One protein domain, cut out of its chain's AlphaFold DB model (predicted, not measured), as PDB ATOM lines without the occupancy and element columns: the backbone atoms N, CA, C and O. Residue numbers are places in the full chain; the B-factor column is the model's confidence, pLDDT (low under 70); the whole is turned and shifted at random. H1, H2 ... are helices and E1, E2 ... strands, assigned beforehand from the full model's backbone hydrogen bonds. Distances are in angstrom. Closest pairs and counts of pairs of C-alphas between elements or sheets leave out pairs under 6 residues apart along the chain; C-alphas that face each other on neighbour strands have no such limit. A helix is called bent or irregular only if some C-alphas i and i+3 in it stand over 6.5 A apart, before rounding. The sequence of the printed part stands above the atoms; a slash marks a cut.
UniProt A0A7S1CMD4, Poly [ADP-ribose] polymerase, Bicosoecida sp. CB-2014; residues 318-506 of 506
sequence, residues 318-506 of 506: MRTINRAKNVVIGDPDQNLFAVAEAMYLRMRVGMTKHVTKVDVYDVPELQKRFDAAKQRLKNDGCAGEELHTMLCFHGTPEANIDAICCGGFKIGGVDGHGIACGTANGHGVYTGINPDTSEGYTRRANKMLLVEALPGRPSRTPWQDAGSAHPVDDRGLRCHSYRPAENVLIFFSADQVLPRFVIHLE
ATOM      1  N   MET A 318      24.244  51.712  33.191       82.19
ATOM      2  CA  MET A 318      25.496  52.176  33.775       82.19
ATOM      3  C   MET A 318      25.716  53.622  33.355       82.19
ATOM      4  O   MET A 318      25.548  53.964  32.181       82.19
ATOM      5  N   ARG A 319      26.075  54.470  34.318       81.56
ATOM      6  CA  ARG A 319      26.406  55.873  34.067       81.56
ATOM      7  C   ARG A 319      27.727  56.245  34.717       81.56
ATOM      8  O   ARG A 319      27.940  55.975  35.896       81.56
ATOM      9  N   THR A 320      28.588  56.904  33.954       87.88
ATOM     10  CA  THR A 320      29.865  57.425  34.445       87.88
ATOM     11  C   THR A 320      29.691  58.850  34.946       87.88
ATOM     12  O   THR A 320      29.276  59.737  34.201       87.88
ATOM     13  N   ILE A 321      30.083  59.081  36.194       85.06
ATOM     14  CA  ILE A 321      30.070  60.388  36.839       85.06
ATOM     15  C   ILE A 321      31.515  60.826  37.029       85.06
ATOM     16  O   ILE A 321      32.268  60.234  37.802       85.06
ATOM     17  N   ASN A 322      31.917  61.861  36.301       83.50
ATOM     18  CA  ASN A 322      33.243  62.445  36.453       83.50
ATOM     19  C   ASN A 322      33.272  63.385  37.654       83.50
ATOM     20  O   ASN A 322      32.279  64.063  37.941       83.50
ATOM     21  N   ARG A 323      34.440  63.489  38.295       77.19
ATOM     22  CA  ARG A 323      34.695  64.526  39.290       77.19
ATOM     23  C   ARG A 323      34.461  65.895  38.660       77.19
ATOM     24  O   ARG A 323      35.165  66.289  37.726       77.19
ATOM     25  N   ALA A 324      33.468  66.628  39.151       70.12
ATOM     26  CA  ALA A 324      33.197  67.958  38.635       70.12
ATOM     27  C   ALA A 324      34.283  68.943  39.085       70.12
ATOM     28  O   ALA A 324      34.699  68.951  40.242       70.12
ATOM     29  N   LYS A 325      34.718  69.822  38.172       60.88
ATOM     30  CA  LYS A 325      35.587  70.961  38.525       60.88
ATOM     31  C   LYS A 325      34.850  71.985  39.396       60.88
ATOM     32  O   LYS A 325      35.470  72.617  40.238       60.88
ATOM     33  N   ASN A 326      33.536  72.108  39.192       53.38
ATOM     34  CA  ASN A 326      32.623  72.945  39.963       53.38
ATOM     35  C   ASN A 326      31.440  72.074  40.404       53.38
ATOM     36  O   ASN A 326      30.755  71.513  39.551       53.38
ATOM     37  N   VAL A 327      31.199  71.948  41.710       52.94
ATOM     38  CA  VAL A 327      30.096  71.130  42.238       52.94
ATOM     39  C   VAL A 327      28.771  71.878  42.069       52.94
ATOM     40  O   VAL A 327      28.587  72.958  42.630       52.94
ATOM     41  N   VAL A 328      27.839  71.303  41.304       45.78
ATOM     42  CA  VAL A 328      26.461  71.805  41.188       45.78
ATOM     43  C   VAL A 328      25.627  71.185  42.305       45.78
ATOM     44  O   VAL A 328      25.383  69.981  42.331       45.78
ATOM     45  N   ILE A 329      25.210  72.011  43.261       39.44
ATOM     46  CA  ILE A 329      24.490  71.562  44.456       39.44
ATOM     47  C   ILE A 329      23.079  71.098  44.073       39.44
ATOM     48  O   ILE A 329      22.337  71.821  43.410       39.44
ATOM     49  N   GLY A 330      22.700  69.898  44.521       44.66
ATOM     50  CA  GLY A 330      21.409  69.276  44.210       44.66
ATOM     51  C   GLY A 330      21.429  68.362  42.985       44.66
ATOM     52  O   GLY A 330      20.428  67.696  42.732       44.66
ATOM     53  N   ASP A 331      22.558  68.280  42.273       55.53
ATOM     54  CA  ASP A 331      22.772  67.282  41.229       55.53
ATOM     55  C   ASP A 331      22.838  65.873  41.860       55.53
ATOM     56  O   ASP A 331      23.752  65.591  42.649       55.53
ATOM     57  N   PRO A 332      21.882  64.971  41.553       59.91
ATOM     58  CA  PRO A 332      21.892  63.603  42.060       59.91
ATOM     59  C   PRO A 332      23.190  62.857  41.735       59.91
ATOM     60  O   PRO A 332      23.629  62.026  42.528       59.91
ATOM     61  N   ASP A 333      23.828  63.167  40.608       64.56
ATOM     62  CA  ASP A 333      25.045  62.502  40.164       64.56
ATOM     63  C   ASP A 333      26.242  62.923  41.016       64.56
ATOM     64  O   ASP A 333      26.985  62.072  41.509       64.56
ATOM     65  N   GLN A 334      26.383  64.218  41.294       69.25
ATOM     66  CA  GLN A 334      27.454  64.703  42.168       69.25
ATOM     67  C   GLN A 334      27.288  64.222  43.614       69.25
ATOM     68  O   GLN A 334      28.288  63.969  44.282       69.25
ATOM     69  N   ASN A 335      26.055  63.993  44.082       64.44
ATOM     70  CA  ASN A 335      25.822  63.372  45.390       64.44
ATOM     71  C   ASN A 335      26.315  61.917  45.431       64.44
ATOM     72  O   ASN A 335      26.969  61.520  46.394       64.44
ATOM     73  N   LEU A 336      26.047  61.121  44.389       71.50
ATOM     74  CA  LEU A 336      26.547  59.742  44.316       71.50
ATOM     75  C   LEU A 336      28.074  59.692  44.224       71.50
ATOM     76  O   LEU A 336      28.698  58.869  44.896       71.50
ATOM     77  N   PHE A 337      28.671  60.597  43.444       76.69
ATOM     78  CA  PHE A 337      30.122  60.753  43.398       76.69
ATOM     79  C   PHE A 337      30.679  61.085  44.787       76.69
ATOM     80  O   PHE A 337      31.581  60.396  45.257       76.69
ATOM     81  N   ALA A 338      30.104  62.077  45.475       69.06
ATOM     82  CA  ALA A 338      30.543  62.500  46.802       69.06
ATOM     83  C   ALA A 338      30.404  61.390  47.854       69.06
ATOM     84  O   ALA A 338      31.288  61.240  48.690       69.06
ATOM     85  N   VAL A 339      29.345  60.570  47.808       73.31
ATOM     86  CA  VAL A 339      29.204  59.406  48.702       73.31
ATOM     87  C   VAL A 339      30.333  58.404  48.461       73.31
ATOM     88  O   VAL A 339      30.999  57.998  49.412       73.31
ATOM     89  N   ALA A 340      30.577  58.020  47.207       80.38
ATOM     90  CA  ALA A 340      31.628  57.062  46.875       80.38
ATOM     91  C   ALA A 340      33.033  57.603  47.204       80.38
ATOM     92  O   ALA A 340      33.850  56.888  47.789       80.38
ATOM     93  N   GLU A 341      33.296  58.876  46.896       82.81
ATOM     94  CA  GLU A 341      34.548  59.565  47.217       82.81
ATOM     95  C   GLU A 341      34.750  59.684  48.730       82.81
ATOM     96  O   GLU A 341      35.808  59.307  49.234       82.81
ATOM     97  N   ALA A 342      33.742  60.126  49.484       71.62
ATOM     98  CA  ALA A 342      33.834  60.254  50.935       71.62
ATOM     99  C   ALA A 342      34.050  58.898  51.620       71.62
ATOM    100  O   ALA A 342      34.858  58.815  52.544       71.62
ATOM    101  N   MET A 343      33.382  57.830  51.163       75.19
ATOM    102  CA  MET A 343      33.627  56.476  51.681       75.19
ATOM    103  C   MET A 343      35.074  56.049  51.442       75.19
ATOM    104  O   MET A 343      35.721  55.543  52.357       75.19
ATOM    105  N   TYR A 344      35.598  56.278  50.236       79.19
ATOM    106  CA  TYR A 344      36.976  55.929  49.904       79.19
ATOM    107  C   TYR A 344      37.990  56.755  50.711       79.19
ATOM    108  O   TYR A 344      38.891  56.190  51.325       79.19
ATOM    109  N   LEU A 345      37.830  58.081  50.760       74.06
ATOM    110  CA  LEU A 345      38.786  58.987  51.400       74.06
ATOM    111  C   LEU A 345      38.781  58.890  52.931       74.06
ATOM    112  O   LEU A 345      39.847  58.943  53.536       74.06
ATOM    113  N   ARG A 346      37.616  58.733  53.576       61.06
ATOM    114  CA  ARG A 346      37.531  58.689  55.051       61.06
ATOM    115  C   ARG A 346      38.108  57.417  55.655       61.06
ATOM    116  O   ARG A 346      38.522  57.432  56.809       61.06
ATOM    117  N   MET A 347      38.074  56.315  54.913       59.94
ATOM    118  CA  MET A 347      38.434  54.995  55.434       59.94
ATOM    119  C   MET A 347      39.852  54.560  55.057       59.94
ATOM    120  O   MET A 347      40.279  53.490  55.484       59.94
ATOM    121  N   ARG A 348      40.577  55.362  54.267       61.53
ATOM    122  CA  ARG A 348      41.941  55.059  53.828       61.53
ATOM    123  C   ARG A 348      42.980  55.628  54.788       61.53
ATOM    124  O   ARG A 348      42.925  56.805  55.142       61.53
ATOM    125  N   VAL A 349      43.976  54.826  55.156       51.19
ATOM    126  CA  VAL A 349      45.120  55.300  55.946       51.19
ATOM    127  C   VAL A 349      46.240  55.757  55.003       51.19
ATOM    128  O   VAL A 349      46.981  54.949  54.452       51.19
ATOM    129  N   GLY A 350      46.379  57.075  54.829       50.94
ATOM    130  CA  GLY A 350      47.406  57.697  53.980       50.94
ATOM    131  C   GLY A 350      46.912  58.038  52.568       50.94
ATOM    132  O   GLY A 350      46.252  57.247  51.896       50.94
ATOM    133  N   MET A 351      47.218  59.253  52.098       53.03
ATOM    134  CA  MET A 351      46.729  59.760  50.810       53.03
ATOM    135  C   MET A 351      47.762  59.556  49.698       53.03
ATOM    136  O   MET A 351      48.724  60.312  49.605       53.03
ATOM    137  N   THR A 352      47.558  58.560  48.834       61.59
ATOM    138  CA  THR A 352      48.392  58.370  47.625       61.59
ATOM    139  C   THR A 352      47.614  58.342  46.313       61.59
ATOM    140  O   THR A 352      48.243  58.346  45.264       61.59
ATOM    141  N   LYS A 353      46.277  58.284  46.359       72.12
ATOM    142  CA  LYS A 353      45.402  58.196  45.183       72.12
ATOM    143  C   LYS A 353      44.133  59.006  45.394       72.12
ATOM    144  O   LYS A 353      43.643  59.075  46.526       72.12
ATOM    145  N   HIS A 354      43.592  59.564  44.321       80.19
ATOM    146  CA  HIS A 354      42.364  60.357  44.335       80.19
ATOM    147  C   HIS A 354      41.275  59.712  43.477       80.19
ATOM    148  O   HIS A 354      41.572  59.066  42.476       80.19
ATOM    149  N   VAL A 355      40.008  59.904  43.856       86.06
ATOM    150  CA  VAL A 355      38.870  59.457  43.042       86.06
ATOM    151  C   VAL A 355      38.686  60.422  41.873       86.06
ATOM    152  O   VAL A 355      38.547  61.628  42.077       86.06
ATOM    153  N   THR A 356      38.694  59.910  40.644       85.25
ATOM    154  CA  THR A 356      38.577  60.742  39.431       85.25
ATOM    155  C   THR A 356      37.225  60.617  38.752       85.25
ATOM    156  O   THR A 356      36.692  61.596  38.224       85.25
ATOM    157  N   LYS A 357      36.631  59.427  38.810       90.00
ATOM    158  CA  LYS A 357      35.289  59.143  38.302       90.00
ATOM    159  C   LYS A 357      34.672  57.957  39.038       90.00
ATOM    160  O   LYS A 357      35.377  57.132  39.622       90.00
ATOM    161  N   VAL A 358      33.351  57.879  38.991       90.69
ATOM    162  CA  VAL A 358      32.560  56.800  39.578       90.69
ATOM    163  C   VAL A 358      31.572  56.303  38.531       90.69
ATOM    164  O   VAL A 358      30.764  57.088  38.042       90.69
ATOM    165  N   ASP A 359      31.612  55.014  38.200       90.25
ATOM    166  CA  ASP A 359      30.541  54.393  37.415       90.25
ATOM    167  C   ASP A 359      29.466  53.877  38.366       90.25
ATOM    168  O   ASP A 359      29.766  53.117  39.288       90.25
ATOM    169  N   VAL A 360      28.222  54.285  38.147       85.62
ATOM    170  CA  VAL A 360      27.058  53.848  38.921       85.62
ATOM    171  C   VAL A 360      26.300  52.809  38.114       85.62
ATOM    172  O   VAL A 360      25.912  53.079  36.976       85.62
ATOM    173  N   TYR A 361      26.068  51.650  38.719       84.81
ATOM    174  CA  TYR A 361      25.311  50.554  38.127       84.81
ATOM    175  C   TYR A 361      23.915  50.464  38.744       84.81
ATOM    176  O   TYR A 361      23.762  50.384  39.966       84.81
ATOM    177  N   ASP A 362      22.901  50.427  37.884       79.44
ATOM    178  CA  ASP A 362      21.532  50.075  38.244       79.44
ATOM    179  C   ASP A 362      21.076  48.888  37.387       79.44
ATOM    180  O   ASP A 362      20.921  48.979  36.163       79.44
ATOM    181  N   VAL A 363      20.936  47.745  38.064       84.00
ATOM    182  CA  VAL A 363      20.607  46.444  37.479       84.00
ATOM    183  C   VAL A 363      19.388  45.880  38.214       84.00
ATOM    184  O   VAL A 363      19.543  45.256  39.270       84.00
ATOM    185  N   PRO A 364      18.165  46.060  37.676       82.19
ATOM    186  CA  PRO A 364      16.917  45.705  38.348       82.19
ATOM    187  C   PRO A 364      16.838  44.241  38.785       82.19
ATOM    188  O   PRO A 364      16.284  43.938  39.839       82.19
ATOM    189  N   GLU A 365      17.423  43.321  38.016       87.81
ATOM    190  CA  GLU A 365      17.430  41.902  38.383       87.81
ATOM    191  C   GLU A 365      18.312  41.627  39.611       87.81
ATOM    192  O   GLU A 365      17.923  40.869  40.502       87.81
ATOM    193  N   LEU A 366      19.471  42.288  39.726       90.69
ATOM    194  CA  LEU A 366      20.313  42.173  40.921       90.69
ATOM    195  C   LEU A 366      19.656  42.847  42.127       90.69
ATOM    196  O   LEU A 366      19.692  42.289  43.222       90.69
ATOM    197  N   GLN A 367      18.983  43.982  41.920       88.31
ATOM    198  CA  GLN A 367      18.183  44.625  42.963       88.31
ATOM    199  C   GLN A 367      17.095  43.682  43.488       88.31
ATOM    200  O   GLN A 367      16.951  43.507  44.694       88.31
ATOM    201  N   LYS A 368      16.362  43.015  42.591       85.25
ATOM    202  CA  LYS A 368      15.313  42.058  42.954       85.25
ATOM    203  C   LYS A 368      15.864  40.880  43.760       85.25
ATOM    204  O   LYS A 368      15.249  40.474  44.747       85.25
ATOM    205  N   ARG A 369      17.025  40.339  43.373       92.56
ATOM    206  CA  ARG A 369      17.721  39.278  44.125       92.56
ATOM    207  C   ARG A 369      18.147  39.752  45.515       92.56
ATOM    208  O   ARG A 369      17.936  39.028  46.487       92.56
ATOM    209  N   PHE A 370      18.667  40.972  45.615       93.12
ATOM    210  CA  PHE A 370      19.065  41.596  46.876       93.12
ATOM    211  C   PHE A 370      17.876  41.845  47.815       93.12
ATOM    212  O   PHE A 370      17.909  41.489  48.995       93.12
ATOM    213  N   ASP A 371      16.768  42.361  47.282       88.81
ATOM    214  CA  ASP A 371      15.528  42.555  48.036       88.81
ATOM    215  C   ASP A 371      14.958  41.212  48.514       88.81
ATOM    216  O   ASP A 371      14.535  41.084  49.668       88.81
ATOM    217  N   ALA A 372      15.005  40.179  47.666       91.94
ATOM    218  CA  ALA A 372      14.630  38.822  48.044       91.94
ATOM    219  C   ALA A 372      15.546  38.265  49.148       91.94
ATOM    220  O   ALA A 372      15.048  37.645  50.089       91.94
ATOM    221  N   ALA A 373      16.857  38.526  49.097       94.62
ATOM    222  CA  ALA A 373      17.781  38.165  50.170       94.62
ATOM    223  C   ALA A 373      17.406  38.849  51.490       94.62
ATOM    224  O   ALA A 373      17.335  38.179  52.518       94.62
ATOM    225  N   LYS A 374      17.053  40.141  51.467       91.38
ATOM    226  CA  LYS A 374      16.577  40.864  52.657       91.38
ATOM    227  C   LYS A 374      15.318  40.240  53.261       91.38
ATOM    228  O   LYS A 374      15.193  40.179  54.482       91.38
ATOM    229  N   GLN A 375      14.388  39.765  52.429       92.19
ATOM    230  CA  GLN A 375      13.202  39.046  52.911       92.19
ATOM    231  C   GLN A 375      13.555  37.667  53.482       92.19
ATOM    232  O   GLN A 375      13.028  37.300  54.527       92.19
ATOM    233  N   ARG A 376      14.493  36.931  52.870       95.38
ATOM    234  CA  ARG A 376      14.995  35.667  53.439       95.38
ATOM    235  C   ARG A 376      15.615  35.876  54.821       95.38
ATOM    236  O   ARG A 376      15.266  35.152  55.742       95.38
ATOM    237  N   LEU A 377      16.435  36.916  54.999       93.69
ATOM    238  CA  LEU A 377      17.016  37.254  56.305       93.69
ATOM    239  C   LEU A 377      15.944  37.530  57.368       93.69
ATOM    240  O   LEU A 377      16.076  37.078  58.504       93.69
ATOM    241  N   LYS A 378      14.867  38.242  57.009       91.75
ATOM    242  CA  LYS A 378      13.721  38.467  57.908       91.75
ATOM    243  C   LYS A 378      13.039  37.160  58.297       91.75
ATOM    244  O   LYS A 378      12.733  36.967  59.469       91.75
ATOM    245  N   ASN A 379      12.826  36.269  57.331       93.38
ATOM    246  CA  ASN A 379      12.230  34.955  57.578       93.38
ATOM    247  C   ASN A 379      13.129  34.084  58.473       93.38
ATOM    248  O   ASN A 379      12.615  33.347  59.308       93.38
ATOM    249  N   ASP A 380      14.451  34.254  58.381       91.56
ATOM    250  CA  ASP A 380      15.452  33.621  59.255       91.56
ATOM    251  C   ASP A 380      15.563  34.314  60.643       91.56
ATOM    252  O   ASP A 380      16.457  34.023  61.453       91.56
ATOM    253  N   GLY A 381      14.645  35.241  60.943       90.62
ATOM    254  CA  GLY A 381      14.508  35.926  62.227       90.62
ATOM    255  C   GLY A 381      15.499  37.068  62.448       90.62
ATOM    256  O   GLY A 381      15.749  37.421  63.601       90.62
ATOM    257  N   CYS A 382      16.108  37.612  61.390       85.06
ATOM    258  CA  CYS A 382      16.990  38.770  61.519       85.06
ATOM    259  C   CYS A 382      16.185  40.058  61.754       85.06
ATOM    260  O   CYS A 382      15.125  40.250  61.151       85.06
ATOM    261  N   ALA A 383      16.701  40.969  62.582       81.12
ATOM    262  CA  ALA A 383      16.071  42.262  62.857       81.12
ATOM    263  C   ALA A 383      17.094  43.369  63.169       81.12
ATOM    264  O   ALA A 383      18.261  43.104  63.450       81.12
ATOM    265  N   GLY A 384      16.646  44.629  63.134       77.75
ATOM    266  CA  GLY A 384      17.485  45.786  63.463       77.75
ATOM    267  C   GLY A 384      18.752  45.848  62.607       77.75
ATOM    268  O   GLY A 384      18.674  45.766  61.380       77.75
ATOM    269  N   GLU A 385      19.908  45.949  63.268       70.62
ATOM    270  CA  GLU A 385      21.229  46.064  62.635       70.62
ATOM    271  C   GLU A 385      21.563  44.900  61.689       70.62
ATOM    272  O   GLU A 385      22.243  45.110  60.691       70.62
ATOM    273  N   GLU A 386      21.013  43.701  61.913       76.19
ATOM    274  CA  GLU A 386      21.212  42.549  61.017       76.19
ATOM    275  C   GLU A 386      20.589  42.777  59.621       76.19
ATOM    276  O   GLU A 386      20.975  42.132  58.647       76.19
ATOM    277  N   LEU A 387      19.626  43.697  59.500       76.00
ATOM    278  CA  LEU A 387      18.966  44.071  58.243       76.00
ATOM    279  C   LEU A 387      19.357  45.469  57.743       76.00
ATOM    280  O   LEU A 387      18.834  45.913  56.709       76.00
ATOM    281  N   HIS A 388      20.214  46.178  58.481       77.56
ATOM    282  CA  HIS A 388      20.708  47.488  58.081       77.56
ATOM    283  C   HIS A 388      21.738  47.316  56.982       77.56
ATOM    284  O   HIS A 388      22.720  46.590  57.128       77.56
ATOM    285  N   THR A 389      21.487  47.976  55.860       80.00
ATOM    286  CA  THR A 389      22.392  47.877  54.737       80.00
ATOM    287  C   THR A 389      23.645  48.706  54.988       80.00
ATOM    288  O   THR A 389      23.565  49.824  55.498       80.00
ATOM    289  N   MET A 390      24.798  48.162  54.615       77.19
ATOM    290  CA  MET A 390      26.092  48.825  54.742       77.19
ATOM    291  C   MET A 390      26.818  48.884  53.400       77.19
ATOM    292  O   MET A 390      26.538  48.089  52.505       77.19
ATOM    293  N   LEU A 391      27.754  49.823  53.268       83.25
ATOM    294  CA  LEU A 391      28.666  49.877  52.130       83.25
ATOM    295  C   LEU A 391      29.983  49.192  52.496       83.25
ATOM    296  O   LEU A 391      30.548  49.462  53.556       83.25
ATOM    297  N   CYS A 392      30.464  48.326  51.610       86.44
ATOM    298  CA  CYS A 392      31.744  47.638  51.734       86.44
ATOM    299  C   CYS A 392      32.553  47.775  50.441       86.44
ATOM    300  O   CYS A 392      32.007  48.027  49.368       86.44
ATOM    301  N   PHE A 393      33.856  47.543  50.517       92.12
ATOM    302  CA  PHE A 393      34.756  47.541  49.370       92.12
ATOM    303  C   PHE A 393      35.028  46.120  48.895       92.12
ATOM    304  O   PHE A 393      35.331  45.242  49.700       92.12
ATOM    305  N   HIS A 394      35.022  45.894  47.588       94.12
ATOM    306  CA  HIS A 394      35.471  44.640  46.996       94.12
ATOM    307  C   HIS A 394      36.539  44.909  45.935       94.12
ATOM    308  O   HIS A 394      36.306  45.608  44.948       94.12
ATOM    309  N   GLY A 395      37.723  44.335  46.143       91.50
ATOM    310  CA  GLY A 395      38.821  44.395  45.187       91.50
ATOM    311  C   GLY A 395      38.789  43.188  44.264       91.50
ATOM    312  O   GLY A 395      38.705  42.053  44.726       91.50
ATOM    313  N   THR A 396      38.880  43.426  42.960       91.00
ATOM    314  CA  THR A 396      38.900  42.374  41.940       91.00
ATOM    315  C   THR A 396      39.732  42.832  40.740       91.00
ATOM    316  O   THR A 396      39.836  44.043  40.518       91.00
ATOM    317  N   PRO A 397      40.340  41.919  39.961       90.00
ATOM    318  CA  PRO A 397      40.940  42.269  38.679       90.00
ATOM    319  C   PRO A 397      39.944  42.986  37.764       90.00
ATOM    320  O   PRO A 397      38.770  42.622  37.716       90.00
ATOM    321  N   GLU A 398      40.429  43.948  36.979       91.38
ATOM    322  CA  GLU A 398      39.594  44.760  36.082       91.38
ATOM    323  C   GLU A 398      38.698  43.923  35.161       91.38
ATOM    324  O   GLU A 398      37.519  44.225  35.006       91.38
ATOM    325  N   ALA A 399      39.226  42.814  34.634       90.88
ATOM    326  CA  ALA A 399      38.505  41.901  33.747       90.88
ATOM    327  C   ALA A 399      37.231  41.287  34.364       90.88
ATOM    328  O   ALA A 399      36.378  40.790  33.634       90.88
ATOM    329  N   ASN A 400      37.091  41.313  35.693       90.88
ATOM    330  CA  ASN A 400      35.932  40.762  36.393       90.88
ATOM    331  C   ASN A 400      34.861  41.812  36.714       90.88
ATOM    332  O   ASN A 400      33.755  41.428  37.095       90.88
ATOM    333  N   ILE A 401      35.173  43.110  36.609       92.00
ATOM    334  CA  ILE A 401      34.298  44.194  37.081       92.00
ATOM    335  C   ILE A 401      32.948  44.147  36.370       92.00
ATOM    336  O   ILE A 401      31.926  44.012  37.036       92.00
ATOM    337  N   ASP A 402      32.937  44.162  35.038       89.44
ATOM    338  CA  ASP A 402      31.687  44.202  34.269       89.44
ATOM    339  C   ASP A 402      30.844  42.941  34.487       89.44
ATOM    340  O   ASP A 402      29.621  43.012  34.612       89.44
ATOM    341  N   ALA A 403      31.494  41.778  34.596       90.12
ATOM    342  CA  ALA A 403      30.812  40.517  34.868       90.12
ATOM    343  C   ALA A 403      30.125  40.525  36.243       90.12
ATOM    344  O   ALA A 403      28.994  40.055  36.366       90.12
ATOM    345  N   ILE A 404      30.787  41.083  37.263       93.56
ATOM    346  CA  ILE A 404      30.228  41.226  38.610       93.56
ATOM    347  C   ILE A 404      29.116  42.276  38.615       93.56
ATOM    348  O   ILE A 404      28.026  42.003  39.109       93.56
ATOM    349  N   CYS A 405      29.355  43.459  38.054       91.38
ATOM    350  CA  CYS A 405      28.397  44.558  38.077       91.38
ATOM    351  C   CYS A 405      27.114  44.253  37.292       91.38
ATOM    352  O   CYS A 405      26.039  44.660  37.718       91.38
ATOM    353  N   CYS A 406      27.201  43.495  36.195       86.88
ATOM    354  CA  CYS A 406      26.037  43.122  35.389       86.88
ATOM    355  C   CYS A 406      25.376  41.807  35.840       86.88
ATOM    356  O   CYS A 406      24.163  41.656  35.713       86.88
ATOM    357  N   GLY A 407      26.159  40.836  36.327       87.75
ATOM    358  CA  GLY A 407      25.694  39.473  36.631       87.75
ATOM    359  C   GLY A 407      25.573  39.135  38.121       87.75
ATOM    360  O   GLY A 407      25.004  38.098  38.479       87.75
ATOM    361  N   GLY A 408      26.073  40.010  38.991       93.19
ATOM    362  CA  GLY A 408      26.197  39.789  40.426       93.19
ATOM    363  C   GLY A 408      27.449  38.995  40.798       93.19
ATOM    364  O   GLY A 408      28.191  38.489  39.951       93.19
ATOM    365  N   PHE A 409      27.685  38.873  42.102       94.31
ATOM    366  CA  PHE A 409      28.788  38.074  42.623       94.31
ATOM    367  C   PHE A 409      28.577  36.575  42.388       94.31
ATOM    368  O   PHE A 409      27.453  36.077  42.303       94.31
ATOM    369  N   LYS A 410      29.691  35.843  42.341       91.00
ATOM    370  CA  LYS A 410      29.731  34.380  42.382       91.00
ATOM    371  C   LYS A 410      30.613  33.952  43.543       91.00
ATOM    372  O   LYS A 410      31.590  34.630  43.855       91.00
ATOM    373  N   ILE A 411      30.268  32.836  44.175       88.69
ATOM    374  CA  ILE A 411      31.049  32.262  45.271       88.69
ATOM    375  C   ILE A 411      31.809  31.058  44.715       88.69
ATOM    376  O   ILE A 411      31.210  30.152  44.141       88.69
ATOM    377  N   GLY A 412      33.135  31.051  44.858       82.50
ATOM    378  CA  GLY A 412      33.958  29.922  44.422       82.50
ATOM    379  C   GLY A 412      33.571  28.639  45.162       82.50
ATOM    380  O   GLY A 412      33.400  28.655  46.379       82.50
ATOM    381  N   GLY A 413      33.431  27.535  44.433       79.38
ATOM    382  CA  GLY A 413      32.984  26.237  44.945       79.38
ATOM    383  C   GLY A 413      31.463  26.060  45.011       79.38
ATOM    384  O   GLY A 413      31.011  24.951  45.275       79.38
ATOM    385  N   VAL A 414      30.676  27.107  44.741       78.19
ATOM    386  CA  VAL A 414      29.203  27.076  44.725       78.19
ATOM    387  C   VAL A 414      28.708  27.093  43.273       78.19
ATOM    388  O   VAL A 414      29.325  27.724  42.414       78.19
ATOM    389  N   ASP A 415      27.616  26.377  42.982       76.56
ATOM    390  CA  ASP A 415      26.947  26.333  41.666       76.56
ATOM    391  C   ASP A 415      27.884  26.039  40.474       76.56
ATOM    392  O   ASP A 415      27.737  26.581  39.377       76.56
ATOM    393  N   GLY A 416      28.893  25.188  40.693       71.44
ATOM    394  CA  GLY A 416      29.863  24.794  39.664       71.44
ATOM    395  C   GLY A 416      30.900  25.868  39.309       71.44
ATOM    396  O   GLY A 416      31.672  25.681  38.368       71.44
ATOM    397  N   HIS A 417      30.959  26.986  40.042       76.50
ATOM    398  CA  HIS A 417      31.978  28.009  39.831       76.50
ATOM    399  C   HIS A 417      33.313  27.590  40.463       76.50
ATOM    400  O   HIS A 417      33.390  27.330  41.662       76.50
ATOM    401  N   GLY A 418      34.382  27.530  39.666       72.62
ATOM    402  CA  GLY A 418      35.715  27.162  40.152       72.62
ATOM    403  C   GLY A 418      36.243  28.114  41.234       72.62
ATOM    404  O   GLY A 418      35.927  29.304  41.254       72.62
ATOM    405  N   ILE A 419      37.070  27.596  42.142       73.38
ATOM    406  CA  ILE A 419      37.724  28.402  43.180       73.38
ATOM    407  C   ILE A 419      38.938  29.098  42.552       73.38
ATOM    408  O   ILE A 419      39.961  28.464  42.311       73.38
ATOM    409  N   ALA A 420      38.824  30.397  42.264       60.09
ATOM    410  CA  ALA A 420      39.919  31.178  41.679       60.09
ATOM    411  C   ALA A 420      40.870  31.759  42.744       60.09
ATOM    412  O   ALA A 420      42.085  31.709  42.580       60.09
ATOM    413  N   CYS A 421      40.314  32.313  43.827       58.28
ATOM    414  CA  CYS A 421      40.987  32.902  44.994       58.28
ATOM    415  C   CYS A 421      39.974  32.962  46.161       58.28
ATOM    416  O   CYS A 421      38.776  33.059  45.907       58.28
ATOM    417  N   GLY A 422      40.431  32.982  47.421       55.91
ATOM    418  CA  GLY A 422      39.592  33.433  48.546       55.91
ATOM    419  C   GLY A 422      38.706  32.384  49.233       55.91
ATOM    420  O   GLY A 422      37.531  32.641  49.448       55.91
ATOM    421  N   THR A 423      39.256  31.235  49.639       64.19
ATOM    422  CA  THR A 423      38.594  30.313  50.594       64.19
ATOM    423  C   THR A 423      39.343  30.170  51.922       64.19
ATOM    424  O   THR A 423      38.969  29.356  52.760       64.19
ATOM    425  N   ALA A 424      40.382  30.983  52.152       72.56
ATOM    426  CA  ALA A 424      41.216  30.905  53.357       72.56
ATOM    427  C   ALA A 424      40.415  31.065  54.664       72.56
ATOM    428  O   ALA A 424      40.815  30.536  55.694       72.56
ATOM    429  N   ASN A 425      39.279  31.765  54.609       81.25
ATOM    430  CA  ASN A 425      38.345  31.948  55.720       81.25
ATOM    431  C   ASN A 425      36.946  31.403  55.372       81.25
ATOM    432  O   ASN A 425      35.934  31.965  55.790       81.25
ATOM    433  N   GLY A 426      36.886  30.328  54.579       87.19
ATOM    434  CA  GLY A 426      35.650  29.697  54.111       87.19
ATOM    435  C   GLY A 426      35.060  30.310  52.841       87.19
ATOM    436  O   GLY A 426      35.642  31.199  52.216       87.19
ATOM    437  N   HIS A 427      33.893  29.809  52.449       89.75
ATOM    438  CA  HIS A 427      33.151  30.231  51.269       89.75
ATOM    439  C   HIS A 427      32.330  31.497  51.535       89.75
ATOM    440  O   HIS A 427      31.712  31.665  52.586       89.75
ATOM    441  N   GLY A 428      32.300  32.385  50.545       92.31
ATOM    442  CA  GLY A 428      31.448  33.566  50.545       92.31
ATOM    443  C   GLY A 428      31.963  34.669  49.629       92.31
ATOM    444  O   GLY A 428      32.972  34.514  48.940       92.31
ATOM    445  N   VAL A 429      31.263  35.799  49.634       93.94
ATOM    446  CA  VAL A 429      31.709  37.040  48.993       93.94
ATOM    447  C   VAL A 429      32.542  37.826  49.993       93.94
ATOM    448  O   VAL A 429      32.027  38.283  51.011       93.94
ATOM    449  N   TYR A 430      33.832  37.976  49.704       92.38
ATOM    450  CA  TYR A 430      34.777  38.683  50.562       92.38
ATOM    451  C   TYR A 430      34.705  40.181  50.308       92.38
ATOM    452  O   TYR A 430      34.787  40.628  49.165       92.38
ATOM    453  N   THR A 431      34.601  40.959  51.375       92.62
ATOM    454  CA  THR A 431      34.611  42.418  51.315       92.62
ATOM    455  C   THR A 431      35.477  43.001  52.427       92.62
ATOM    456  O   THR A 431      35.678  42.380  53.474       92.62
ATOM    457  N   GLY A 432      35.997  44.197  52.184       83.81
ATOM    458  CA  GLY A 432      36.675  45.035  53.159       83.81
ATOM    459  C   GLY A 432      35.735  46.115  53.683       83.81
ATOM    460  O   GLY A 432      35.001  46.724  52.908       83.81
ATOM    461  N   ILE A 433      35.765  46.388  54.984       78.06
ATOM    462  CA  ILE A 433      35.054  47.541  55.564       78.06
ATOM    463  C   ILE A 433      35.780  48.844  55.208       78.06
ATOM    464  O   ILE A 433      35.144  49.877  55.057       78.06
ATOM    465  N   ASN A 434      37.097  48.779  55.008       78.12
ATOM    466  CA  ASN A 434      37.920  49.868  54.494       78.12
ATOM    467  C   ASN A 434      38.519  49.499  53.119       78.12
ATOM    468  O   ASN A 434      38.618  48.311  52.784       78.12
ATOM    469  N   PRO A 435      38.915  50.491  52.300       82.31
ATOM    470  CA  PRO A 435      39.457  50.233  50.969       82.31
ATOM    471  C   PRO A 435      40.805  49.504  51.015       82.31
ATOM    472  O   PRO A 435      41.072  48.688  50.133       82.31
ATOM    473  N   ASP A 436      41.618  49.733  52.050       82.38
ATOM    474  CA  ASP A 436      42.966  49.159  52.190       82.38
ATOM    475  C   ASP A 436      42.941  47.625  52.239       82.38
ATOM    476  O   ASP A 436      43.766  46.959  51.612       82.38
ATOM    477  N   THR A 437      41.931  47.047  52.903       83.56
ATOM    478  CA  THR A 437      41.732  45.587  52.965       83.56
ATOM    479  C   THR A 437      41.494  44.976  51.582       83.56
ATOM    480  O   THR A 437      41.895  43.842  51.318       83.56
ATOM    481  N   SER A 438      40.863  45.734  50.686       87.25
ATOM    482  CA  SER A 438      40.501  45.289  49.342       87.25
ATOM    483  C   SER A 438      41.521  45.710  48.272       87.25
ATOM    484  O   SER A 438      41.553  45.105  47.200       87.25
ATOM    485  N   GLU A 439      42.383  46.707  48.528       85.31
ATOM    486  CA  GLU A 439      43.280  47.302  47.520       85.31
ATOM    487  C   GLU A 439      44.213  46.263  46.884       85.31
ATOM    488  O   GLU A 439      44.342  46.220  45.657       85.31
ATOM    489  N   GLY A 440      44.786  45.359  47.686       82.81
ATOM    490  CA  GLY A 440      45.672  44.298  47.193       82.81
ATOM    491  C   GLY A 440      45.018  43.364  46.163       82.81
ATOM    492  O   GLY A 440      45.698  42.828  45.284       82.81
ATOM    493  N   TYR A 441      43.691  43.215  46.208       85.44
ATOM    494  CA  TYR A 441      42.932  42.330  45.321       85.44
ATOM    495  C   TYR A 441      42.538  42.981  43.993       85.44
ATOM    496  O   TYR A 441      42.191  42.276  43.047       85.44
ATOM    497  N   THR A 442      42.678  44.305  43.868       84.56
ATOM    498  CA  THR A 442      42.445  45.028  42.602       84.56
ATOM    499  C   THR A 442      43.466  44.682  41.515       84.56
ATOM    500  O   THR A 442      43.283  45.042  40.357       84.56
ATOM    501  N   ARG A 443      44.580  44.017  41.869       84.38
ATOM    502  CA  ARG A 443      45.693  43.691  40.955       84.38
ATOM    503  C   ARG A 443      46.205  44.908  40.166       84.38
ATOM    504  O   ARG A 443      46.611  44.770  39.018       84.38
ATOM    505  N   ARG A 444      46.240  46.084  40.811       79.69
ATOM    506  CA  ARG A 444      46.670  47.373  40.226       79.69
ATOM    507  C   ARG A 444      45.747  47.907  39.122       79.69
ATOM    508  O   ARG A 444      46.168  48.768  38.360       79.69
ATOM    509  N   ALA A 445      44.490  47.468  39.082       81.06
ATOM    510  CA  ALA A 445      43.480  47.962  38.144       81.06
ATOM    511  C   ALA A 445      43.120  49.447  38.319       81.06
ATOM    512  O   ALA A 445      42.377  49.983  37.506       81.06
ATOM    513  N   ASN A 446      43.568  50.103  39.402       88.50
ATOM    514  CA  ASN A 446      43.158  51.469  39.753       88.50
ATOM    515  C   ASN A 446      41.626  51.650  39.791       88.50
ATOM    516  O   ASN A 446      41.098  52.747  39.637       88.50
ATOM    517  N   LYS A 447      40.909  50.551  40.034       92.31
ATOM    518  CA  LYS A 447      39.459  50.487  40.158       92.31
ATOM    519  C   LYS A 447      39.095  49.676  41.390       92.31
ATOM    520  O   LYS A 447      39.761  48.686  41.701       92.31
ATOM    521  N   MET A 448      38.045  50.092  42.082       92.50
ATOM    522  CA  MET A 448      37.539  49.438  43.286       92.50
ATOM    523  C   MET A 448      36.019  49.350  43.222       92.50
ATOM    524  O   MET A 448      35.369  50.332  42.872       92.50
ATOM    525  N   LEU A 449      35.443  48.206  43.595       95.50
ATOM    526  CA  LEU A 449      33.996  48.117  43.758       95.50
ATOM    527  C   LEU A 449      33.603  48.638  45.137       95.50
ATOM    528  O   LEU A 449      34.166  48.207  46.145       95.50
ATOM    529  N   LEU A 450      32.603  49.511  45.182       93.69
ATOM    530  CA  LEU A 450      31.857  49.826  46.395       93.69
ATOM    531  C   LEU A 450      30.487  49.159  46.273       93.69
ATOM    532  O   LEU A 450      29.727  49.406  45.327       93.69
ATOM    533  N   VAL A 451      30.213  48.259  47.206       93.88
ATOM    534  CA  VAL A 451      29.070  47.350  47.176       93.88
ATOM    535  C   VAL A 451      28.148  47.636  48.343       93.88
ATOM    536  O   VAL A 451      28.596  47.956  49.441       93.88
ATOM    537  N   GLU A 452      26.856  47.499  48.105       91.06
ATOM    538  CA  GLU A 452      25.830  47.541  49.132       91.06
ATOM    539  C   GLU A 452      25.610  46.122  49.666       91.06
ATOM    540  O   GLU A 452      25.488  45.184  48.880       91.06
ATOM    541  N   ALA A 453      25.593  45.932  50.985       89.88
ATOM    542  CA  ALA A 453      25.563  44.599  51.567       89.88
ATOM    543  C   ALA A 453      24.663  44.461  52.800       89.88
ATOM    544  O   ALA A 453      24.534  45.379  53.613       89.88
ATOM    545  N   LEU A 454      24.056  43.279  52.937       91.31
ATOM    546  CA  LEU A 454      23.196  42.890  54.053       91.31
ATOM    547  C   LEU A 454      23.964  41.953  54.998       91.31
ATOM    548  O   LEU A 454      24.172  40.784  54.648       91.31
ATOM    549  N   PRO A 455      24.372  42.421  56.192       87.06
ATOM    550  CA  PRO A 455      25.190  41.630  57.111       87.06
ATOM    551  C   PRO A 455      24.477  40.363  57.574       87.06
ATOM    552  O   PRO A 455      25.096  39.297  57.628       87.06
ATOM    553  N   GLY A 456      23.179  40.455  57.870       91.19
ATOM    554  CA  GLY A 456      22.447  39.375  58.511       91.19
ATOM    555  C   GLY A 456      23.058  39.004  59.862       91.19
ATOM    556  O   GLY A 456      23.921  39.693  60.407       91.19
ATOM    557  N   ARG A 457      22.609  37.876  60.406       92.44
ATOM    558  CA  ARG A 457      23.175  37.318  61.638       92.44
ATOM    559  C   ARG A 457      24.637  36.869  61.446       92.44
ATOM    560  O   ARG A 457      24.878  36.042  60.556       92.44
ATOM    561  N   PRO A 458      25.595  37.329  62.270       90.50
ATOM    562  CA  PRO A 458      26.996  36.936  62.148       90.50
ATOM    563  C   PRO A 458      27.255  35.534  62.713       90.50
ATOM    564  O   PRO A 458      26.650  35.118  63.700       90.50
ATOM    565  N   SER A 459      28.187  34.813  62.099       91.94
ATOM    566  CA  SER A 459      28.734  33.541  62.570       91.94
ATOM    567  C   SER A 459      30.035  33.752  63.349       91.94
ATOM    568  O   SER A 459      30.793  34.682  63.067       91.94
ATOM    569  N   ARG A 460      30.337  32.847  64.290       87.94
ATOM    570  CA  ARG A 460      31.673  32.728  64.912       87.94
ATOM    571  C   ARG A 460      32.644  31.884  64.091       87.94
ATOM    572  O   ARG A 460      33.850  31.973  64.298       87.94
ATOM    573  N   THR A 461      32.126  31.064  63.185       89.44
ATOM    574  CA  THR A 461      32.907  30.142  62.358       89.44
ATOM    575  C   THR A 461      32.692  30.412  60.866       89.44
ATOM    576  O   THR A 461      31.615  30.865  60.460       89.44
ATOM    577  N   PRO A 462      33.702  30.151  60.024       91.88
ATOM    578  CA  PRO A 462      33.550  30.269  58.582       91.88
ATOM    579  C   PRO A 462      32.586  29.215  58.022       91.88
ATOM    580  O   PRO A 462      32.419  28.141  58.600       91.88
ATOM    581  N   TRP A 463      31.996  29.494  56.858       92.12
ATOM    582  CA  TRP A 463      31.278  28.483  56.081       92.12
ATOM    583  C   TRP A 463      32.295  27.608  55.340       92.12
ATOM    584  O   TRP A 463      32.907  28.053  54.372       92.12
ATOM    585  N   GLN A 464      32.554  26.404  55.856       85.19
ATOM    586  CA  GLN A 464      33.700  25.593  55.422       85.19
ATOM    587  C   GLN A 464      33.479  24.877  54.090       85.19
ATOM    588  O   GLN A 464      34.401  24.855  53.285       85.19
ATOM    589  N   ASP A 465      32.264  24.378  53.842       80.38
ATOM    590  CA  ASP A 465      31.950  23.580  52.660       80.38
ATOM    591  C   ASP A 465      30.771  24.181  51.891       80.38
ATOM    592  O   ASP A 465      29.653  24.245  52.398       80.38
ATOM    593  N   ALA A 466      30.985  24.547  50.627       74.38
ATOM    594  CA  ALA A 466      29.950  25.101  49.744       74.38
ATOM    595  C   ALA A 466      28.682  24.226  49.593       74.38
ATOM    596  O   ALA A 466      27.628  24.731  49.210       74.38
ATOM    597  N   GLY A 467      28.773  22.922  49.878       74.81
ATOM    598  CA  GLY A 467      27.643  21.986  49.864       74.81
ATOM    599  C   GLY A 467      26.963  21.773  51.223       74.81
ATOM    600  O   GLY A 467      25.954  21.072  51.284       74.81
ATOM    601  N   SER A 468      27.499  22.334  52.313       81.62
ATOM    602  CA  SER A 468      26.922  22.198  53.653       81.62
ATOM    603  C   SER A 468      25.898  23.291  53.947       81.62
ATOM    604  O   SER A 468      25.895  24.363  53.339       81.62
ATOM    605  N   ALA A 469      25.066  23.058  54.964       87.19
ATOM    606  CA  ALA A 469      24.281  24.132  55.557       87.19
ATOM    607  C   ALA A 469      25.201  25.263  56.058       87.19
ATOM    608  O   ALA A 469      26.346  25.024  56.459       87.19
ATOM    609  N   HIS A 470      24.687  26.496  56.039       91.44
ATOM    610  CA  HIS A 470      25.382  27.634  56.636       91.44
ATOM    611  C   HIS A 470      25.593  27.404  58.143       91.44
ATOM    612  O   HIS A 470      24.764  26.741  58.775       91.44
ATOM    613  N   PRO A 471      26.640  28.005  58.738       92.81
ATOM    614  CA  PRO A 471      26.824  28.018  60.185       92.81
ATOM    615  C   PRO A 471      25.582  28.508  60.944       92.81
ATOM    616  O   PRO A 471      24.789  29.291  60.415       92.81
ATOM    617  N   VAL A 472      25.446  28.077  62.198       93.06
ATOM    618  CA  VAL A 472      24.400  28.522  63.130       93.06
ATOM    619  C   VAL A 472      25.017  29.213  64.348       93.06
ATOM    620  O   VAL A 472      26.174  28.961  64.685       93.06
ATOM    621  N   ASP A 473      24.256  30.089  65.001       87.94
ATOM    622  CA  ASP A 473      24.654  30.733  66.254       87.94
ATOM    623  C   ASP A 473      24.440  29.812  67.474       87.94
ATOM    624  O   ASP A 473      23.962  28.683  67.356       87.94
ATOM    625  N   ASP A 474      24.755  30.311  68.673       86.00
ATOM    626  CA  ASP A 474      24.599  29.572  69.940       86.00
ATOM    627  C   ASP A 474      23.141  29.146  70.232       86.00
ATOM    628  O   ASP A 474      22.898  28.329  71.118       86.00
ATOM    629  N   ARG A 475      22.159  29.702  69.509       87.06
ATOM    630  CA  ARG A 475      20.730  29.372  69.620       87.06
ATOM    631  C   ARG A 475      20.281  28.379  68.544       87.06
ATOM    632  O   ARG A 475      19.094  28.080  68.458       87.06
ATOM    633  N   GLY A 476      21.202  27.889  67.712       89.88
ATOM    634  CA  GLY A 476      20.905  27.015  66.581       89.88
ATOM    635  C   GLY A 476      20.262  27.741  65.399       89.88
ATOM    636  O   GLY A 476      19.709  27.090  64.513       89.88
ATOM    637  N   LEU A 477      20.311  29.076  65.361       90.81
ATOM    638  CA  LEU A 477      19.718  29.855  64.281       90.81
ATOM    639  C   LEU A 477      20.743  30.134  63.181       90.81
ATOM    640  O   LEU A 477      21.893  30.463  63.457       90.81
ATOM    641  N   ARG A 478      20.309  30.071  61.922       94.25
ATOM    642  CA  ARG A 478      21.167  30.259  60.743       94.25
ATOM    643  C   ARG A 478      21.909  31.603  60.745       94.25
ATOM    644  O   ARG A 478      21.318  32.650  61.016       94.25
ATOM    645  N   CYS A 479      23.190  31.569  60.393       95.38
ATOM    646  CA  CYS A 479      24.044  32.731  60.177       95.38
ATOM    647  C   CYS A 479      24.238  33.018  58.679       95.38
ATOM    648  O   CYS A 479      24.025  32.171  57.807       95.38
ATOM    649  N   HIS A 480      24.655  34.246  58.383       96.31
ATOM    650  CA  HIS A 480      24.647  34.809  57.030       96.31
ATOM    651  C   HIS A 480      25.948  35.518  56.659       96.31
ATOM    652  O   HIS A 480      26.188  35.805  55.487       96.31
ATOM    653  N   SER A 481      26.788  35.808  57.645       94.75
ATOM    654  CA  SER A 481      28.090  36.419  57.427       94.75
ATOM    655  C   SER A 481      29.121  35.914  58.425       94.75
ATOM    656  O   SER A 481      28.783  35.331  59.456       94.75
ATOM    657  N   TYR A 482      30.393  36.140  58.117       91.94
ATOM    658  CA  TYR A 482      31.523  35.834  58.981       91.94
ATOM    659  C   TYR A 482      32.562  36.952  58.929       91.94
ATOM    660  O   TYR A 482      32.837  37.515  57.869       91.94
ATOM    661  N   ARG A 483      33.145  37.270  60.087       90.38
ATOM    662  CA  ARG A 483      34.142  38.332  60.255       90.38
ATOM    663  C   ARG A 483      35.433  37.731  60.820       90.38
ATOM    664  O   ARG A 483      35.570  37.659  62.039       90.38
ATOM    665  N   PRO A 484      36.365  37.271  59.965       82.44
ATOM    666  CA  PRO A 484      37.616  36.662  60.424       82.44
ATOM    667  C   PRO A 484      38.593  37.680  61.026       82.44
ATOM    668  O   PRO A 484      39.474  37.313  61.795       82.44
ATOM    669  N   ALA A 485      38.455  38.957  60.667       76.19
ATOM    670  CA  ALA A 485      39.298  40.046  61.137       76.19
ATOM    671  C   ALA A 485      38.487  41.341  61.226       76.19
ATOM    672  O   ALA A 485      37.413  41.451  60.635       76.19
ATOM    673  N   GLU A 486      39.023  42.346  61.920       70.00
ATOM    674  CA  GLU A 486      38.334  43.620  62.129       70.00
ATOM    675  C   GLU A 486      37.867  44.250  60.812       70.00
ATOM    676  O   GLU A 486      36.727  44.673  60.736       70.00
ATOM    677  N   ASN A 487      38.656  44.231  59.740       77.88
ATOM    678  CA  ASN A 487      38.292  44.931  58.502       77.88
ATOM    679  C   ASN A 487      37.744  44.033  57.385       77.88
ATOM    680  O   ASN A 487      37.530  44.526  56.283       77.88
ATOM    681  N   VAL A 488      37.494  42.745  57.645       82.56
ATOM    682  CA  VAL A 488      37.051  41.775  56.626       82.56
ATOM    683  C   VAL A 488      35.653  41.269  56.950       82.56
ATOM    684  O   VAL A 488      35.433  40.741  58.034       82.56
ATOM    685  N   LEU A 489      34.729  41.342  55.993       89.56
ATOM    686  CA  LEU A 489      33.389  40.772  56.117       89.56
ATOM    687  C   LEU A 489      33.089  39.851  54.934       89.56
ATOM    688  O   LEU A 489      33.240  40.240  53.774       89.56
ATOM    689  N   ILE A 490      32.678  38.624  55.242       92.44
ATOM    690  CA  ILE A 490      32.383  37.571  54.270       92.44
ATOM    691  C   ILE A 490      30.889  37.277  54.320       92.44
ATOM    692  O   ILE A 490      30.369  36.945  55.383       92.44
ATOM    693  N   PHE A 491      30.205  37.371  53.182       94.94
ATOM    694  CA  PHE A 491      28.773  37.084  53.071       94.94
ATOM    695  C   PHE A 491      28.549  35.703  52.462       94.94
ATOM    696  O   PHE A 491      29.126  35.384  51.423       94.94
ATOM    697  N   PHE A 492      27.708  34.881  53.085       94.62
ATOM    698  CA  PHE A 492      27.525  33.489  52.661       94.62
ATOM    699  C   PHE A 492      26.635  33.336  51.423       94.62
ATOM    700  O   PHE A 492      26.607  32.276  50.812       94.62
ATOM    701  N   SER A 493      25.927  34.387  51.012       93.56
ATOM    702  CA  SER A 493      25.164  34.412  49.766       93.56
ATOM    703  C   SER A 493      25.607  35.567  48.878       93.56
ATOM    704  O   SER A 493      25.756  36.696  49.341       93.56
ATOM    705  N   ALA A 494      25.749  35.298  47.579       94.50
ATOM    706  CA  ALA A 494      26.030  36.333  46.590       94.50
ATOM    707  C   ALA A 494      24.937  37.411  46.553       94.50
ATOM    708  O   ALA A 494      25.240  38.587  46.391       94.50
ATOM    709  N   ASP A 495      23.680  37.024  46.781       95.81
ATOM    710  CA  ASP A 495      22.548  37.951  46.779       95.81
ATOM    711  C   ASP A 495      22.532  38.887  48.000       95.81
ATOM    712  O   ASP A 495      21.753  39.831  48.026       95.81
ATOM    713  N   GLN A 496      23.362  38.650  49.025       95.62
ATOM    714  CA  GLN A 496      23.533  39.605  50.128       95.62
ATOM    715  C   GLN A 496      24.371  40.817  49.727       95.62
ATOM    716  O   GLN A 496      24.493  41.730  50.540       95.62
ATOM    717  N   VAL A 497      24.979  40.816  48.537       96.31
ATOM    718  CA  VAL A 497      25.925  41.838  48.097       96.31
ATOM    719  C   VAL A 497      25.542  42.330  46.706       96.31
ATOM    720  O   VAL A 497      25.501  41.569  45.741       96.31
ATOM    721  N   LEU A 498      25.298  43.627  46.600       94.00
ATOM    722  CA  LEU A 498      24.877  44.304  45.388       94.00
ATOM    723  C   LEU A 498      25.975  45.273  44.927       94.00
ATOM    724  O   LEU A 498      26.265  46.248  45.625       94.00
ATOM    725  N   PRO A 499      26.608  45.037  43.765       93.75
ATOM    726  CA  PRO A 499      27.505  46.013  43.160       93.75
ATOM    727  C   PRO A 499      26.760  47.316  42.863       93.75
ATOM    728  O   PRO A 499      25.714  47.293  42.217       93.75
ATOM    729  N   ARG A 500      27.295  48.447  43.334       86.31
ATOM    730  CA  ARG A 500      26.688  49.771  43.124       86.31
ATOM    731  C   ARG A 500      27.593  50.714  42.367       86.31
ATOM    732  O   ARG A 500      27.147  51.358  41.421       86.31
ATOM    733  N   PHE A 501      28.853  50.786  42.785       92.75
ATOM    734  CA  PHE A 501      29.799  51.739  42.233       92.75
ATOM    735  C   PHE A 501      31.097  51.061  41.818       92.75
ATOM    736  O   PHE A 501      31.615  50.201  42.533       92.75
ATOM    737  N   VAL A 502      31.659  51.521  40.704       95.44
ATOM    738  CA  VAL A 502      33.069  51.326  40.362       95.44
ATOM    739  C   VAL A 502      33.770  52.658  40.579       95.44
ATOM    740  O   VAL A 502      33.527  53.623  39.860       95.44
ATOM    741  N   ILE A 503      34.629  52.719  41.591       93.19
ATOM    742  CA  ILE A 503      35.449  53.887  41.912       93.19
ATOM    743  C   ILE A 503      36.732  53.799  41.094       93.19
ATOM    744  O   ILE A 503      37.443  52.799  41.194       93.19
ATOM    745  N   HIS A 504      37.046  54.838  40.322       92.44
ATOM    746  CA  HIS A 504      38.293  54.939  39.560       92.44
ATOM    747  C   HIS A 504      39.276  55.852  40.284       92.44
ATOM    748  O   HIS A 504      38.897  56.914  40.784       92.44
ATOM    749  N   LEU A 505      40.528  55.409  40.345       88.19
ATOM    750  CA  LEU A 505      41.585  55.971  41.173       88.19
ATOM    751  C   LEU A 505      42.776  56.385  40.307       88.19
ATOM    752  O   LEU A 505      43.170  55.640  39.413       88.19
ATOM    753  N   GLU A 506      43.391  57.520  40.620       81.56
ATOM    754  CA  GLU A 506      44.650  57.977  40.008       81.56
ATOM    755  C   GLU A 506      45.683  58.359  41.060       81.56
ATOM    756  O   GLU A 506      45.281  58.956  42.092       81.56
TER     757      GLU A 506
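This is residues 318 to 506 of the 506 residues of the protein "Poly [ADP-ribose] polymerase" of Bicosoecida sp. CB-2014 (UniProt A0A7S1CMD4). A strongly twisted antiparallel sheet of five strands, E1 E2 E8 E5 E3, runs through the core, with H1 over one face and H4 over the other. A smaller sheet, E4 E7 E6, is partly face to face with it, and two long loops, chiefly residues 412 to 427 and 459 to 479, make the end of the body opposite E1 and residues 323 to 331. The printed part has 189 residues with five named helices and eight named strands, in the order E1 H1 E2 H2 H3 E3 H4 E4 H5 E5 E6 E7 E8, and its class is mixed, helices and strands. The whole is compact, with a radius of gyration of the C-alphas of 16.7 A, yet elongated in outline, spanning 54 by 32 by 30 A.

E1, residues 318 to 322, begins at C-alpha 318 (25.496, 52.176, 33.775). H1, residues 332 to 347, is 22.9 A long, and E2, residues 355 to 362, 20.3 A. H2, residues 364 to 379, is 22.5 A long and begins at C-alpha 364 (16.917, 45.705, 38.348). H3, residues 384 to 387, is followed by E3, residues 390 to 394. H4, residues 398 to 407, is 14.9 A long and irregular, with C-alphas 399 and 402 7.2 A apart. E4, residues 429 to 432, comes before H5, residues 435 to 442, irregular with C-alphas 437 and 440 7.1 A apart. E5, residues 447 to 453, measures 18.9 A. E6, residues 481 to 485, and E7, residues 488 to 491, form a hairpin. E8, residues 497 to 505, is 22.2 A long, bends by 58 degrees at residue 500 and ends at C-alpha 505 (41.585, 55.971, 41.173).

In the larger sheet E1 and E3 are edge strands; N 321 and O 358 of E1 and E2 are 2.8 A apart. E2 and E8 have N 359 and O 502 at 2.9 A, E8 and E5 have N 503 and O 448 at 2.8 A, and E5 and E3 have N 451 and O 392 at 2.8 A. There are three layers, helices on both faces of this sheet: H1, H2 and H5 on one face, H4 on the other. H1 comes closest to E2 at the C-alphas of Glu 341 and Val 355, 6.0 A. H4, at a height over the sheet of 9.0 A, comes closest to E8 at the C-alphas of Cys 405 and Pro 499, 5.4 A. H2 lies over E8, and the closest C-alphas, of Phe 370 and Leu 498, are 6.6 A apart. H2 and H3 only just touch, with 3 pairs of C-alphas within 8 A, the closest being Lys 374 and Leu 387, 6.9 A. H5 comes closest to E3 at the C-alphas of His 394 and Ser 438, 5.6 A. The two sheets form a sandwich, two sheets face to face, with best planes 22 degrees apart; the closest C-alphas of E3 and E4, of Phe 393 and Gly 432, are 4.9 A apart. In the antiparallel smaller sheet, N 429 and O 491 of E4 and E7 are 2.8 A apart, and N 490 and O 482 of E7 and E6 2.9 A. Every O i to N i+4 pair is within hydrogen-bond range in H2; the counts are 11 of 12 in H1, 4 of 6 in H4 and 1 of 4 in H5, which has 4 of 5 O i to N i+3 pairs within range, and H3 is too short for an O i to N i+4 pair.

The two C-alphas farthest apart, of Asn 326 and Gly 476, are 54.4 A apart. The printed part has no cut, and residue 506 is the chain's last. The links H4 to E4, 21 residues, and E5 to E6, 27 residues, are long; in the latter, residues 458 to 459 pair in parallel with residues 481 to 482 of E6. The mean pLDDT of the printed part is 82.9, with 23 residues under 70: 325 to 335, 338, 346 to 352 and 420 to 423.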